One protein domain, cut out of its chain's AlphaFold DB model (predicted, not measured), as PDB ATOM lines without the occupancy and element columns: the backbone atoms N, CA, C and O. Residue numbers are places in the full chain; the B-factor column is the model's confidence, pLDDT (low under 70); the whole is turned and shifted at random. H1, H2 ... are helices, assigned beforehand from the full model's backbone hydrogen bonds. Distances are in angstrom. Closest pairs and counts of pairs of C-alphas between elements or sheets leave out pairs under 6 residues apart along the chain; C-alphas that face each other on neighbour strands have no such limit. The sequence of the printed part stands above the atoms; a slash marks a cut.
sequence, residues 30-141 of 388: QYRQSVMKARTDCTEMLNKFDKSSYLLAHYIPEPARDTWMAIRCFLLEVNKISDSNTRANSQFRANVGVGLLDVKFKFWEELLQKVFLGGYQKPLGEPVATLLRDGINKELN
ATOM      1  N   GLN A  30      12.519 -39.547  13.671       90.38
ATOM      2  CA  GLN A  30      13.374 -39.094  14.767       90.38
ATOM      3  C   GLN A  30      14.669 -39.913  14.827       90.38
ATOM      4  O   GLN A  30      15.761 -39.353  14.955       90.38
ATOM      5  N   TYR A  31      14.570 -41.231  14.665       90.50
ATOM      6  CA  TYR A  31      15.706 -42.132  14.590       90.50
ATOM      7  C   TYR A  31      16.599 -41.782  13.399       90.50
ATOM      8  O   TYR A  31      17.801 -41.577  13.578       90.50
ATOM      9  N   ARG A  32      16.030 -41.612  12.198       91.56
ATOM     10  CA  ARG A  32      16.806 -41.239  10.998       91.56
ATOM     11  C   ARG A  32      17.544 -39.911  11.175       91.56
ATOM     12  O   ARG A  32      18.708 -39.805  10.795       91.56
ATOM     13  N   GLN A  33      16.897 -38.912  11.779       93.88
ATOM     14  CA  GLN A  33      17.536 -37.637  12.117       93.88
ATOM     15  C   GLN A  33      18.685 -37.818  13.113       93.88
ATOM     16  O   GLN A  33      19.747 -37.222  12.933       93.88
ATOM     17  N   SER A  34      18.510 -38.679  14.119       94.38
ATOM     18  CA  SER A  34      19.571 -38.981  15.084       94.38
ATOM     19  C   SER A  34      20.787 -39.646  14.429       94.38
ATOM     20  O   SER A  34      21.913 -39.257  14.728       94.38
ATOM     21  N   VAL A  35      20.576 -40.560  13.473       95.12
ATOM     22  CA  VAL A  35      21.653 -41.205  12.703       95.12
ATOM     23  C   VAL A  35      22.384 -40.188  11.825       95.12
ATOM     24  O   VAL A  35      23.611 -40.166  11.814       95.12
ATOM     25  N   MET A  36      21.659 -39.301  11.133       96.19
ATOM     26  CA  MET A  36      22.277 -38.246  10.317       96.19
ATOM     27  C   MET A  36      23.141 -37.304  11.157       96.19
ATOM     28  O   MET A  36      24.273 -37.013  10.776       96.19
ATOM     29  N   LYS A  37      22.643 -36.876  12.322       97.06
ATOM     30  CA  LYS A  37      23.416 -36.050  13.253       97.06
ATOM     31  C   LYS A  37      24.656 -36.794  13.760       97.06
ATOM     32  O   LYS A  37      25.757 -36.259  13.691       97.06
ATOM     33  N   ALA A  38      24.491 -38.044  14.194       97.69
ATOM     34  CA  ALA A  38      25.590 -38.863  14.694       97.69
ATOM     35  C   ALA A  38      26.685 -39.094  13.638       97.69
ATOM     36  O   ALA A  38      27.871 -39.089  13.974       97.69
ATOM     37  N   ARG A  39      26.302 -39.242  12.361       97.94
ATOM     38  CA  ARG A  39      27.234 -39.314  11.228       97.94
ATOM     39  C   ARG A  39      28.067 -38.042  11.115       97.94
ATOM     40  O   ARG A  39      29.290 -38.144  11.020       97.94
ATOM     41  N   THR A  40      27.437 -36.870  11.146       98.19
ATOM     42  CA  THR A  40      28.146 -35.580  11.106       98.19
ATOM     43  C   THR A  40      29.116 -35.457  12.278       98.19
ATOM     44  O   THR A  40      30.309 -35.251  12.056       98.19
ATOM     45  N   ASP A  41      28.646 -35.710  13.502       98.19
ATOM     46  CA  ASP A  41      29.451 -35.602  14.724       98.19
ATOM     47  C   ASP A  41      30.677 -36.544  14.684       98.19
ATOM     48  O   ASP A  41      31.808 -36.132  14.953       98.19
ATOM     49  N   CYS A  42      30.487 -37.808  14.279       98.38
ATOM     50  CA  CYS A  42      31.585 -38.769  14.133       98.38
ATOM     51  C   CYS A  42      32.563 -38.365  13.020       98.38
ATOM     52  O   CYS A  42      33.777 -38.486  13.187       98.38
ATOM     53  N   THR A  43      32.055 -37.856  11.895       98.31
ATOM     54  CA  THR A  43      32.882 -37.385  10.775       98.31
ATOM     55  C   THR A  43      33.782 -36.230  11.198       98.31
ATOM     56  O   THR A  43      34.985 -36.248  10.926       98.31
ATOM     57  N   GLU A  44      33.222 -35.241  11.893       98.12
ATOM     58  CA  GLU A  44      33.962 -34.092  12.411       98.12
ATOM     59  C   GLU A  44      34.994 -34.513  13.459       98.12
ATOM     60  O   GLU A  44      36.139 -34.047  13.428       98.12
ATOM     61  N   MET A  45      34.626 -35.448  14.340       97.62
ATOM     62  CA  MET A  45      35.538 -35.981  15.345       97.62
ATOM     63  C   MET A  45      36.746 -36.677  14.712       97.62
ATOM     64  O   MET A  45      37.881 -36.374  15.092       97.62
ATOM     65  N   LEU A  46      36.538 -37.553  13.722       97.50
ATOM     66  CA  LEU A  46      37.648 -38.180  12.998       97.50
ATOM     67  C   LEU A  46      38.460 -37.135  12.234       97.50
ATOM     68  O   LEU A  46      39.679 -37.113  12.339       97.50
ATOM     69  N   ASN A  47      37.821 -36.206  11.523       96.12
ATOM     70  CA  ASN A  47      38.541 -35.170  10.782       96.12
ATOM     71  C   ASN A  47      39.483 -34.346  11.683       96.12
ATOM     72  O   ASN A  47      40.580 -33.971  11.257       96.12
ATOM     73  N   LYS A  48      39.065 -34.087  12.928       95.62
ATOM     74  CA  LYS A  48      39.824 -33.307  13.907       95.62
ATOM     75  C   LYS A  48      40.913 -34.112  14.618       95.62
ATOM     76  O   LYS A  48      42.016 -33.596  14.777       95.62
ATOM     77  N   PHE A  49      40.614 -35.334  15.062       94.38
ATOM     78  CA  PHE A  49      41.484 -36.091  15.974       94.38
ATOM     79  C   PHE A  49      42.118 -37.349  15.361       94.38
ATOM     80  O   PHE A  49      43.111 -37.834  15.890       94.38
ATOM     81  N   ASP A  50      41.594 -37.858  14.246       94.88
ATOM     82  CA  ASP A  50      42.137 -39.005  13.508       94.88
ATOM     83  C   ASP A  50      41.936 -38.819  12.000       94.88
ATOM     84  O   ASP A  50      41.109 -39.461  11.337       94.88
ATOM     85  N   LYS A  51      42.714 -37.883  11.446       93.75
ATOM     86  CA  LYS A  51      42.651 -37.545  10.021       93.75
ATOM     87  C   LYS A  51      42.928 -38.764   9.135       93.75
ATOM     88  O   LYS A  51      42.420 -38.829   8.016       93.75
ATOM     89  N   SER A  52      43.706 -39.719   9.639       94.62
ATOM     90  CA  SER A  52      44.000 -40.964   8.946       94.62
ATOM     91  C   SER A  52      42.749 -41.810   8.764       94.62
ATOM     92  O   SER A  52      42.408 -42.142   7.631       94.62
ATOM     93  N   SER A  53      42.015 -42.084   9.846       96.25
ATOM     94  CA  SER A  53      40.743 -42.805   9.757       96.25
ATOM     95  C   SER A  53      39.716 -42.047   8.916       96.25
ATOM     96  O   SER A  53      39.023 -42.662   8.113       96.25
ATOM     97  N   TYR A  54      39.658 -40.714   9.022       96.44
ATOM     98  CA  TYR A  54      38.786 -39.892   8.175       96.44
ATOM     99  C   TYR A  54      39.047 -40.107   6.673       96.44
ATOM    100  O   TYR A  54      38.112 -40.262   5.892       96.44
ATOM    101  N   LEU A  55      40.315 -40.140   6.251       95.56
ATOM    102  CA  LEU A  55      40.659 -40.390   4.849       95.56
ATOM    103  C   LEU A  55      40.373 -41.841   4.450       95.56
ATOM    104  O   LEU A  55      39.793 -42.079   3.391       95.56
ATOM    105  N   LEU A  56      40.727 -42.799   5.309       96.50
ATOM    106  CA  LEU A  56      40.554 -44.227   5.045       96.50
ATOM    107  C   LEU A  56      39.080 -44.673   5.004       96.50
ATOM    108  O   LEU A  56      38.781 -45.664   4.341       96.50
ATOM    109  N   ALA A  57      38.155 -43.913   5.602       96.94
ATOM    110  CA  ALA A  57      36.710 -44.170   5.546       96.94
ATOM    111  C   ALA A  57      36.167 -44.321   4.111       96.94
ATOM    112  O   ALA A  57      35.199 -45.044   3.884       96.94
ATOM    113  N   HIS A  58      36.801 -43.675   3.127       95.62
ATOM    114  CA  HIS A  58      36.383 -43.724   1.723       95.62
ATOM    115  C   HIS A  58      36.569 -45.105   1.082       95.62
ATOM    116  O   HIS A  58      35.881 -45.416   0.114       95.62
ATOM    117  N   TYR A  59      37.456 -45.943   1.631       96.50
ATOM    118  CA  TYR A  59      37.652 -47.324   1.179       96.50
ATOM    119  C   TYR A  59      36.651 -48.299   1.809       96.50
ATOM    120  O   TYR A  59      36.570 -49.451   1.390       96.50
ATOM    121  N   ILE A  60      35.886 -47.854   2.811       97.25
ATOM    122  CA  ILE A  60      34.856 -48.664   3.454       97.25
ATOM    123  C   ILE A  60      33.570 -48.579   2.614       97.25
ATOM    124  O   ILE A  60      33.089 -47.464   2.359       97.25
ATOM    125  N   PRO A  61      33.008 -49.722   2.173       94.94
ATOM    126  CA  PRO A  61      31.767 -49.744   1.408       94.94
ATOM    127  C   PRO A  61      30.556 -49.379   2.277       94.94
ATOM    128  O   PRO A  61      30.522 -49.638   3.481       94.94
ATOM    129  N   GLU A  62      29.528 -48.810   1.651       93.62
ATOM    130  CA  GLU A  62      28.203 -48.709   2.271       93.62
ATOM    131  C   GLU A  62      27.529 -50.092   2.297       93.62
ATOM    132  O   GLU A  62      27.746 -50.880   1.375       93.62
ATOM    133  N   PRO A  63      26.713 -50.412   3.317       94.44
ATOM    134  CA  PRO A  63      26.284 -49.553   4.430       94.44
ATOM    135  C   PRO A  63      27.223 -49.560   5.657       94.44
ATOM    136  O   PRO A  63      26.848 -49.067   6.719       94.44
ATOM    137  N   ALA A  64      28.424 -50.142   5.560       96.88
ATOM    138  CA  ALA A  64      29.315 -50.354   6.706       96.88
ATOM    139  C   ALA A  64      30.109 -49.121   7.148       96.88
ATOM    140  O   ALA A  64      30.669 -49.112   8.247       96.88
ATOM    141  N   ARG A  65      30.187 -48.087   6.306       97.69
ATOM    142  CA  ARG A  65      31.048 -46.922   6.533       97.69
ATOM    143  C   ARG A  65      30.766 -46.222   7.858       97.69
ATOM    144  O   ARG A  65      31.700 -46.009   8.628       97.69
ATOM    145  N   ASP A  66      29.504 -45.926   8.151       97.88
ATOM    146  CA  ASP A  66      29.113 -45.259   9.398       97.88
ATOM    147  C   ASP A  66      29.508 -46.074  10.634       97.88
ATOM    148  O   ASP A  66      30.074 -45.547  11.592       97.88
ATOM    149  N   THR A  67      29.256 -47.382  10.600       98.19
ATOM    150  CA  THR A  67      29.589 -48.298  11.695       98.19
ATOM    151  C   THR A  67      31.098 -48.419  11.885       98.19
ATOM    152  O   THR A  67      31.583 -48.428  13.016       98.19
ATOM    153  N   TRP A  68      31.861 -48.448  10.792       98.19
ATOM    154  CA  TRP A  68      33.316 -48.422  10.856       98.19
ATOM    155  C   TRP A  68      33.830 -47.118  11.470       98.19
ATOM    156  O   TRP A  68      34.664 -47.150  12.376       98.19
ATOM    157  N   MET A  69      33.293 -45.970  11.045       98.44
ATOM    158  CA  MET A  69      33.636 -44.674  11.634       98.44
ATOM    159  C   MET A  69      33.320 -44.653  13.129       98.44
ATOM    160  O   MET A  69      34.147 -44.196  13.912       98.44
ATOM    161  N   ALA A  70      32.191 -45.229  13.543       98.56
ATOM    162  CA  ALA A  70      31.833 -45.376  14.947       98.56
ATOM    163  C   ALA A  70      32.843 -46.239  15.727       98.56
ATOM    164  O   ALA A  70      33.247 -45.850  16.818       98.56
ATOM    165  N   ILE A  71      33.339 -47.350  15.166       98.50
ATOM    166  CA  ILE A  71      34.422 -48.149  15.778       98.50
ATOM    167  C   ILE A  71      35.684 -47.295  15.986       98.50
ATOM    168  O   ILE A  71      36.302 -47.344  17.051       98.50
ATOM    169  N   ARG A  72      36.073 -46.489  14.990       98.31
ATOM    170  CA  ARG A  72      37.245 -45.600  15.095       98.31
ATOM    171  C   ARG A  72      37.031 -44.498  16.134       98.31
ATOM    172  O   ARG A  72      37.915 -44.226  16.941       98.31
ATOM    173  N   CYS A  73      35.839 -43.915  16.163       98.50
ATOM    174  CA  CYS A  73      35.423 -42.933  17.156       98.50
ATOM    175  C   CYS A  73      35.414 -43.501  18.582       98.50
ATOM    176  O   CYS A  73      35.926 -42.858  19.495       98.50
ATOM    177  N   PHE A  74      34.902 -44.720  18.771       98.50
ATOM    178  CA  PHE A  74      34.937 -45.435  20.046       98.50
ATOM    179  C   PHE A  74      36.370 -45.561  20.572       98.50
ATOM    180  O   PHE A  74      36.641 -45.217  21.721       98.50
ATOM    181  N   LEU A  75      37.308 -45.996  19.721       97.44
ATOM    182  CA  LEU A  75      38.719 -46.081  20.100       97.44
ATOM    183  C   LEU A  75      39.286 -44.731  20.544       97.44
ATOM    184  O   LEU A  75      40.026 -44.675  21.526       97.44
ATOM    185  N   LEU A  76      38.957 -43.646  19.835       96.31
ATOM    186  CA  LEU A  76      39.397 -42.303  20.213       96.31
ATOM    187  C   LEU A  76      38.869 -41.906  21.590       96.31
ATOM    188  O   LEU A  76      39.644 -41.430  22.416       96.31
ATOM    189  N   GLU A  77      37.582 -42.120  21.852       96.12
ATOM    190  CA  GLU A  77      36.972 -41.805  23.144       96.12
ATOM    191  C   GLU A  77      37.583 -42.627  24.283       96.12
ATOM    192  O   GLU A  77      37.969 -42.064  25.307       96.12
ATOM    193  N   VAL A  78      37.783 -43.933  24.087       96.12
ATOM    194  CA  VAL A  78      38.436 -44.802  25.080       96.12
ATOM    195  C   VAL A  78      39.887 -44.372  25.340       96.12
ATOM    196  O   VAL A  78      40.331 -44.346  26.491       96.12
ATOM    197  N   ASN A  79      40.628 -43.975  24.304       92.06
ATOM    198  CA  ASN A  79      42.011 -43.512  24.446       92.06
ATOM    199  C   ASN A  79      42.128 -42.139  25.130       92.06
ATOM    200  O   ASN A  79      43.117 -41.899  25.824       92.06
ATOM    201  N   LYS A  80      41.122 -41.260  24.999       91.25
ATOM    202  CA  LYS A  80      41.055 -39.974  25.721       91.25
ATOM    203  C   LYS A  80      40.848 -40.148  27.229       91.25
ATOM    204  O   LYS A  80      41.136 -39.224  27.995       91.25
ATOM    205  N   ILE A  81      40.359 -41.307  27.681       91.62
ATOM    206  CA  ILE A  81      40.254 -41.594  29.112       91.62
ATOM    207  C   ILE A  81      41.672 -41.701  29.697       91.62
ATOM    208  O   ILE A  81      42.504 -42.494  29.246       91.62
ATOM    209  N   SER A  82      41.933 -40.879  30.712       84.75
ATOM    210  CA  SER A  82      43.187 -40.815  31.465       84.75
ATOM    211  C   SER A  82      42.911 -40.842  32.970       84.75
ATOM    212  O   SER A  82      41.877 -40.344  33.427       84.75
ATOM    213  N   ASP A  83      43.840 -41.428  33.730       74.94
ATOM    214  CA  ASP A  83      43.823 -41.476  35.200       74.94
ATOM    215  C   ASP A  83      44.528 -40.234  35.770       74.94
ATOM    216  O   ASP A  83      45.595 -40.313  36.375       74.94
ATOM    217  N   SER A  84      43.983 -39.047  35.491       70.56
ATOM    218  CA  SER A  84      44.568 -37.808  36.007       70.56
ATOM    219  C   SER A  84      44.229 -37.640  37.489       70.56
ATOM    220  O   SER A  84      43.064 -37.599  37.875       70.56
ATOM    221  N   ASN A  85      45.227 -37.475  38.356       67.38
ATOM    222  CA  ASN A  85      45.006 -37.202  39.782       67.38
ATOM    223  C   ASN A  85      44.660 -35.724  40.027       67.38
ATOM    224  O   ASN A  85      45.330 -35.013  40.770       67.38
ATOM    225  N   THR A  86      43.622 -35.228  39.356       73.06
ATOM    226  CA  THR A  86      43.131 -33.864  39.576       73.06
ATOM    227  C   THR A  86      42.424 -33.758  40.927       73.06
ATOM    228  O   THR A  86      41.839 -34.727  41.414       73.06
ATOM    229  N   ARG A  87      42.408 -32.553  41.516       71.88
ATOM    230  CA  ARG A  87      41.655 -32.276  42.757       71.88
ATOM    231  C   ARG A  87      40.172 -32.649  42.634       71.88
ATOM    232  O   ARG A  87      39.580 -33.148  43.587       71.88
ATOM    233  N   ALA A  88      39.597 -32.462  41.445       72.88
ATOM    234  CA  ALA A  88      38.232 -32.876  41.141       72.88
ATOM    235  C   ALA A  88      38.065 -34.403  41.234       72.88
ATOM    236  O   ALA A  88      37.109 -34.877  41.842       72.88
ATOM    237  N   ASN A  89      39.022 -35.180  40.717       77.31
ATOM    238  CA  ASN A  89      38.980 -36.642  40.794       77.31
ATOM    239  C   ASN A  89      39.142 -37.152  42.231       77.31
ATOM    240  O   ASN A  89      38.440 -38.084  42.623       77.31
ATOM    241  N   SER A  90      40.011 -36.530  43.038       76.94
ATOM    242  CA  SER A  90      40.160 -36.894  44.453       76.94
ATOM    243  C   SER A  90      38.908 -36.566  45.272       76.94
ATOM    244  O   SER A  90      38.480 -37.389  46.077       76.94
ATOM    245  N   GLN A  91      38.283 -35.406  45.035       79.38
ATOM    246  CA  GLN A  91      37.027 -35.021  45.694       79.38
ATOM    247  C   GLN A  91      35.862 -35.923  45.275       79.38
ATOM    248  O   GLN A  91      35.105 -36.387  46.124       79.38
ATOM    249  N   PHE A  92      35.745 -36.231  43.980       81.94
ATOM    250  CA  PHE A  92      34.734 -37.158  43.475       81.94
ATOM    251  C   PHE A  92      34.864 -38.533  44.137       81.94
ATOM    252  O   PHE A  92      33.881 -39.069  44.643       81.94
ATOM    253  N   ARG A  93      36.088 -39.076  44.203       82.06
ATOM    254  CA  ARG A  93      36.348 -40.375  44.833       82.06
ATOM    255  C   ARG A  93      36.019 -40.372  46.328       82.06
ATOM    256  O   ARG A  93      35.472 -41.358  46.809       82.06
ATOM    257  N   ALA A  94      36.323 -39.288  47.042       80.38
ATOM    258  CA  ALA A  94      35.989 -39.154  48.460       80.38
ATOM    259  C   ALA A  94      34.469 -39.139  48.708       80.38
ATOM    260  O   ALA A  94      34.010 -39.731  49.678       80.38
ATOM    261  N   ASN A  95      33.692 -38.518  47.813       82.56
ATOM    262  CA  ASN A  95      32.239 -38.387  47.965       82.56
ATOM    263  C   ASN A  95      31.455 -39.614  47.470       82.56
ATOM    264  O   ASN A  95      30.443 -39.975  48.061       82.56
ATOM    265  N   VAL A  96      31.886 -40.231  46.367       81.56
ATOM    266  CA  VAL A  96      31.145 -41.306  45.674       81.56
ATOM    267  C   VAL A  96      31.686 -42.699  46.026       81.56
ATOM    268  O   VAL A  96      31.051 -43.707  45.739       81.56
ATOM    269  N   GLY A  97      32.873 -42.786  46.637       80.25
ATOM    270  CA  GLY A  97      33.532 -44.052  46.985       80.25
ATOM    271  C   GLY A  97      34.153 -44.796  45.794       80.25
ATOM    272  O   GLY A  97      34.834 -45.801  45.986       80.25
ATOM    273  N   VAL A  98      33.973 -44.293  44.566       82.12
ATOM    274  CA  VAL A  98      34.460 -44.892  43.313       82.12
ATOM    275  C   VAL A  98      35.245 -43.854  42.504       82.12
ATOM    276  O   VAL A  98      34.935 -42.662  42.531       82.12
ATOM    277  N   GLY A  99      36.293 -44.283  41.796       84.50
ATOM    278  CA  GLY A  99      37.107 -43.393  40.966       84.50
ATOM    279  C   GLY A  99      36.397 -42.967  39.677       84.50
ATOM    280  O   GLY A  99      35.682 -43.755  39.064       84.50
ATOM    281  N   LEU A 100      36.646 -41.736  39.207       86.31
ATOM    282  CA  LEU A 100      36.085 -41.246  37.936       86.31
ATOM    283  C   LEU A 100      36.498 -42.123  36.741       86.31
ATOM    284  O   LEU A 100      35.730 -42.280  35.794       86.31
ATOM    285  N   LEU A 101      37.699 -42.708  36.795       89.94
ATOM    286  CA  LEU A 101      38.166 -43.694  35.825       89.94
ATOM    287  C   LEU A 101      37.173 -44.861  35.709       89.94
ATOM    288  O   LEU A 101      36.684 -45.139  34.618       89.94
ATOM    289  N   ASP A 102      36.827 -45.491  36.834       90.38
ATOM    290  CA  ASP A 102      35.914 -46.638  36.875       90.38
ATOM    291  C   ASP A 102      34.523 -46.268  36.356       90.38
ATOM    292  O   ASP A 102      33.943 -47.008  35.567       90.38
ATOM    293  N   VAL A 103      34.019 -45.085  36.723       92.56
ATOM    294  CA  VAL A 103      32.723 -44.582  36.247       92.56
ATOM    295  C   VAL A 103      32.711 -44.408  34.725       92.56
ATOM    296  O   VAL A 103      31.746 -44.802  34.074       92.56
ATOM    297  N   LYS A 104      33.782 -43.862  34.132       93.69
ATOM    298  CA  LYS A 104      33.881 -43.675  32.673       93.69
ATOM    299  C   LYS A 104      33.917 -45.000  31.914       93.69
ATOM    300  O   LYS A 104      33.268 -45.121  30.878       93.69
ATOM    301  N   PHE A 105      34.652 -45.992  32.416       95.69
ATOM    302  CA  PHE A 105      34.660 -47.326  31.809       95.69
ATOM    303  C   PHE A 105      33.313 -48.023  31.979       95.69
ATOM    304  O   PHE A 105      32.787 -48.565  31.009       95.69
ATOM    305  N   LYS A 106      32.704 -47.920  33.166       94.94
ATOM    306  CA  LYS A 106      31.385 -48.495  33.432       94.94
ATOM    307  C   LYS A 106      30.303 -47.905  32.532       94.94
ATOM    308  O   LYS A 106      29.475 -48.646  32.010       94.94
ATOM    309  N   PHE A 107      30.353 -46.595  32.288       95.44
ATOM    310  CA  PHE A 107      29.482 -45.924  31.326       95.44
ATOM    311  C   PHE A 107      29.564 -46.573  29.939       95.44
ATOM    312  O   PHE A 107      28.528 -46.923  29.374       95.44
ATOM    313  N   TRP A 108      30.772 -46.779  29.404       97.38
ATOM    314  CA  TRP A 108      30.949 -47.411  28.093       97.38
ATOM    315  C   TRP A 108      30.513 -48.877  28.083       97.38
ATOM    316  O   TRP A 108      29.861 -49.300  27.131       97.38
ATOM    317  N   GLU A 109      30.812 -49.641  29.137       95.94
ATOM    318  CA  GLU A 109      30.338 -51.024  29.275       95.94
ATOM    319  C   GLU A 109      28.808 -51.101  29.200       95.94
ATOM    320  O   GLU A 109      28.263 -51.876  28.414       95.94
ATOM    321  N   GLU A 110      28.104 -50.279  29.980       95.38
ATOM    322  CA  GLU A 110      26.640 -50.249  30.003       95.38
ATOM    323  C   GLU A 110      26.041 -49.710  28.703       95.38
ATOM    324  O   GLU A 110      25.010 -50.205  28.238       95.38
ATOM    325  N   LEU A 111      26.671 -48.700  28.099       95.56
ATOM    326  CA  LEU A 111      26.230 -48.141  26.827       95.56
ATOM    327  C   LEU A 111      26.335 -49.180  25.709       95.56
ATOM    328  O   LEU A 111      25.383 -49.336  24.950       95.56
ATOM    329  N   LEU A 112      27.426 -49.951  25.652       95.62
ATOM    330  CA  LEU A 112      27.576 -51.055  24.702       95.62
ATOM    331  C   LEU A 112      26.515 -52.139  24.920       95.62
ATOM    332  O   LEU A 112      25.916 -52.594  23.950       95.62
ATOM    333  N   GLN A 113      26.196 -52.508  26.165       93.75
ATOM    334  CA  GLN A 113      25.083 -53.438  26.417       93.75
ATOM    335  C   GLN A 113      23.766 -52.899  25.844       93.75
ATOM    336  O   GLN A 113      23.057 -53.606  25.131       93.75
ATOM    337  N   LYS A 114      23.464 -51.614  26.071       92.31
ATOM    338  CA  LYS A 114      22.269 -50.971  25.500       92.31
ATOM    339  C   LYS A 114      22.300 -50.949  23.972       92.31
ATOM    340  O   LYS A 114      21.245 -51.084  23.358       92.31
ATOM    341  N   VAL A 115      23.462 -50.747  23.350       92.94
ATOM    342  CA  VAL A 115      23.623 -50.781  21.886       92.94
ATOM    343  C   VAL A 115      23.214 -52.142  21.332       92.94
ATOM    344  O   VAL A 115      22.386 -52.177  20.431       92.94
ATOM    345  N   PHE A 116      23.731 -53.234  21.903       90.88
ATOM    346  CA  PHE A 116      23.515 -54.596  21.400       90.88
ATOM    347  C   PHE A 116      22.154 -55.205  21.778       90.88
ATOM    348  O   PHE A 116      21.695 -56.118  21.099       90.88
ATOM    349  N   LEU A 117      21.506 -54.715  22.841       86.88
ATOM    350  CA  LEU A 117      20.191 -55.199  23.291       86.88
ATOM    351  C   LEU A 117      19.005 -54.370  22.765       86.88
ATOM    352  O   LEU A 117      17.859 -54.777  22.934       86.88
ATOM    353  N   GLY A 118      19.247 -53.187  22.195       74.94
ATOM    354  CA  GLY A 118      18.187 -52.250  21.802       74.94
ATOM    355  C   GLY A 118      17.910 -52.219  20.298       74.94
ATOM    356  O   GLY A 118      18.823 -52.413  19.506       74.94
ATOM    357  N   GLY A 119      16.673 -51.882  19.914       71.31
ATOM    358  CA  GLY A 119      16.268 -51.630  18.522       71.31
ATOM    359  C   GLY A 119      16.072 -50.144  18.178       71.31
ATOM    360  O   GLY A 119      16.602 -49.246  18.841       71.31
ATOM    361  N   TYR A 120      15.273 -49.860  17.145       71.38
ATOM    362  CA  TYR A 120      15.041 -48.512  16.588       71.38
ATOM    363  C   TYR A 120      14.335 -47.501  17.520       71.38
ATOM    364  O   TYR A 120      14.299 -46.313  17.222       71.38
ATOM    365  N   GLN A 121      13.782 -47.937  18.653       67.06
ATOM    366  CA  GLN A 121      12.740 -47.196  19.385       67.06
ATOM    367  C   GLN A 121      13.231 -46.042  20.274       67.06
ATOM    368  O   GLN A 121      12.422 -45.229  20.714       67.06
ATOM    369  N   LYS A 122      14.530 -45.949  20.596       72.38
ATOM    370  CA  LYS A 122      15.035 -44.856  21.447       72.38
ATOM    371  C   LYS A 122      16.454 -44.426  21.076       72.38
ATOM    372  O   LYS A 122      17.374 -45.230  21.256       72.38
ATOM    373  N   PRO A 123      16.671 -43.172  20.633       76.00
ATOM    374  CA  PRO A 123      18.011 -42.628  20.436       76.00
ATOM    375  C   PRO A 123      18.840 -42.716  21.724       76.00
ATOM    376  O   PRO A 123      18.339 -42.423  22.811       76.00
ATOM    377  N   LEU A 124      20.107 -43.122  21.615       85.94
ATOM    378  CA  LEU A 124      20.997 -43.278  22.775       85.94
ATOM    379  C   LEU A 124      21.574 -41.954  23.286       85.94
ATOM    380  O   LEU A 124      22.074 -41.909  24.404       85.94
ATOM    381  N   GLY A 125      21.506 -40.893  22.478       85.38
ATOM    382  CA  GLY A 125      22.045 -39.575  22.824       85.38
ATOM    383  C   GLY A 125      23.570 -39.472  22.731       85.38
ATOM    384  O   GLY A 125      24.107 -38.391  22.942       85.38
ATOM    385  N   GLU A 126      24.257 -40.558  22.377       95.31
ATOM    386  CA  GLU A 126      25.700 -40.600  22.146       95.31
ATOM    387  C   GLU A 126      25.952 -41.005  20.673       95.31
ATOM    388  O   GLU A 126      25.394 -42.020  20.225       95.31
ATOM    389  N   PRO A 127      26.693 -40.199  19.879       97.25
ATOM    390  CA  PRO A 127      26.874 -40.426  18.443       97.25
ATOM    391  C   PRO A 127      27.449 -41.797  18.085       97.25
ATOM    392  O   PRO A 127      26.929 -42.462  17.186       97.25
ATOM    393  N   VAL A 128      28.482 -42.248  18.801       97.94
ATOM    394  CA  VAL A 128      29.161 -43.516  18.512       97.94
ATOM    395  C   VAL A 128      28.202 -44.685  18.702       97.94
ATOM    396  O   VAL A 128      28.011 -45.502  17.802       97.94
ATOM    397  N   ALA A 129      27.523 -44.727  19.839       96.62
ATOM    398  CA  ALA A 129      26.545 -45.739  20.179       96.62
ATOM    399  C   ALA A 129      25.349 -45.736  19.216       96.62
ATOM    400  O   ALA A 129      24.825 -46.796  18.876       96.62
ATOM    401  N   THR A 130      24.941 -44.559  18.734       96.12
ATOM    402  CA  THR A 130      23.858 -44.426  17.749       96.12
ATOM    403  C   THR A 130      24.230 -45.083  16.418       96.12
ATOM    404  O   THR A 130      23.446 -45.881  15.908       96.12
ATOM    405  N   LEU A 131      25.429 -44.821  15.886       97.19
ATOM    406  CA  LEU A 131      25.896 -45.429  14.631       97.19
ATOM    407  C   LEU A 131      26.225 -46.923  14.767       97.19
ATOM    408  O   LEU A 131      25.992 -47.692  13.834       97.19
ATOM    409  N   LEU A 132      26.742 -47.361  15.921       97.00
ATOM    410  CA  LEU A 132      26.936 -48.788  16.192       97.00
ATOM    411  C   LEU A 132      25.595 -49.528  16.207       97.00
ATOM    412  O   LEU A 132      25.472 -50.581  15.583       97.00
ATOM    413  N   ARG A 133      24.577 -48.958  16.867       94.38
ATOM    414  CA  ARG A 133      23.229 -49.533  16.872       94.38
ATOM    415  C   ARG A 133      22.616 -49.551  15.476       94.38
ATOM    416  O   ARG A 133      22.012 -50.547  15.109       94.38
ATOM    417  N   ASP A 134      22.762 -48.475  14.709       94.06
ATOM    418  CA  ASP A 134      22.272 -48.424  13.327       94.06
ATOM    419  C   ASP A 134      22.913 -49.514  12.454       94.06
ATOM    420  O   ASP A 134      22.214 -50.180  11.697       94.06
ATOM    421  N   GLY A 135      24.210 -49.781  12.632       94.88
ATOM    422  CA  GLY A 135      24.879 -50.910  11.983       94.88
ATOM    423  C   GLY A 135      24.289 -52.267  12.369       94.88
ATOM    424  O   GLY A 135      23.956 -53.065  11.498       94.88
ATOM    425  N   ILE A 136      24.116 -52.509  13.668       93.06
ATOM    426  CA  ILE A 136      23.510 -53.739  14.205       93.06
ATOM    427  C   ILE A 136      22.093 -53.949  13.640       93.06
ATOM    428  O   ILE A 136      21.779 -55.016  13.120       93.06
ATOM    429  N   ASN A 137      21.285 -52.890  13.633       90.12
ATOM    430  CA  ASN A 137      19.933 -52.883  13.082       90.12
ATOM    431  C   ASN A 137      19.880 -53.127  11.558       90.12
ATOM    432  O   ASN A 137      18.863 -53.589  11.043       90.12
ATOM    433  N   LYS A 138      20.966 -52.820  10.835       90.75
ATOM    434  CA  LYS A 138      21.185 -53.146   9.413       90.75
ATOM    435  C   LYS A 138      21.809 -54.533   9.211       90.75
ATOM    436  O   LYS A 138      22.361 -54.811   8.146       90.75
ATOM    437  N   GLU A 139      21.752 -55.380  10.237       90.88
ATOM    438  CA  GLU A 139      22.271 -56.749  10.246       90.88
ATOM    439  C   GLU A 139      23.787 -56.834   9.999       90.88
ATOM    440  O   GLU A 139      24.305 -57.850   9.529       90.88
ATOM    441  N   LEU A 140      24.524 -55.771  10.337       93.75
ATOM    442  CA  LEU A 140      25.980 -55.784  10.276       93.75
ATOM    443  C   LEU A 140      26.564 -56.568  11.454       93.75
ATOM    444  O   LEU A 140      26.152 -56.436  12.609       93.75
ATOM    445  N   ASN A 141      27.567 -57.387  11.158       91.94
ATOM    446  CA  ASN A 141      28.166 -58.313  12.103       91.94
ATOM    447  C   ASN A 141      29.168 -57.603  13.024       91.94
ATOM    448  O   ASN A 141      30.326 -57.377  12.670       91.94
TER     449      ASN A 141
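AT A GLANCE: This is residues 30 to 141 of the 388 residues of an uncharacterized protein of Komagataella phaffii (strain GS115 / ATCC 20864) (UniProt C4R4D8). Short helix H6 sits in the middle of a small helical body, with H1 crossing it, H3 beyond on another side and the last part of H5 alongside. H2 folds back along the first part of H3, and H4 sits at the far end of the long axis, meeting the body at the first residue of H5. The printed part has 112 residues with six named helices, H1 to H6 in order, and no named strand; the class is all helix. It is only just compact, close to loose, with a radius of gyration of the C-alphas of 15.8 A, and spans 47 by 33 by 24 A.

HOW THE PARTS SIT: H1, residues 30 to 49, touches H2, residues 51 to 59, with residues 43 to 47 alone; the closest C-alphas, of Leu 46 and Tyr 54, are 5.2 A apart, at a steep tilt of 54 degrees. H2 and H3, residues 65 to 80, form a helical hairpin at a shallow tilt of 20 degrees, opposite ways, with the C-alphas of Ala 57 and Arg 65 closest at 6.4 A. H1 touches H3 at a steep tilt of 56 degrees, closest at the C-alphas of Cys 42 and Cys 73, 6.4 A. H4, residues 87 to 96, and H5, residues 100 to 117, only just touch, with 3 pairs of C-alphas within 8 A, the closest those of Asn 89 and Leu 100 at 6.1 A. H3 and H5 are near each other. H6, residues 127 to 137, touches H1 at the C-alphas of Ala 38 and Pro 127, 4.3 A, H3 at those of Ala 70 and Val 128, 4.8 A, and H5 at those of Val 115 and Arg 133, 5.2 A, its closest pair with each. H6 and H5 run the same way at a shallow tilt of 26 degrees. The helix packing is mostly crossed, with 2 of 7 touching pairs at a shallow tilt. H4 is apart from H1, H2, H3 and H6. Every O i to N i+4 pair is within hydrogen-bond range in H1, H3, H4, H5 and H6, and 3 of 5 in H2.

IN THESE COORDINATES: H1 begins at C-alpha 30, (13.374, -39.094, 14.767), and is 28.3 A long. H3 measures 22.7 A and H5 25.7 A, the latter from C-alpha 100 at (36.085, -41.246, 37.936). H6 ends at C-alpha 137, (19.933, -52.883, 13.082).

THE WHOLE: The C-alphas of Pro 61 and Ala 94 are the two farthest apart, 48.4 A. The printed part has no cut and no long link. Mean pLDDT of the printed part is 91.0, with residues 85 and 121 under 70.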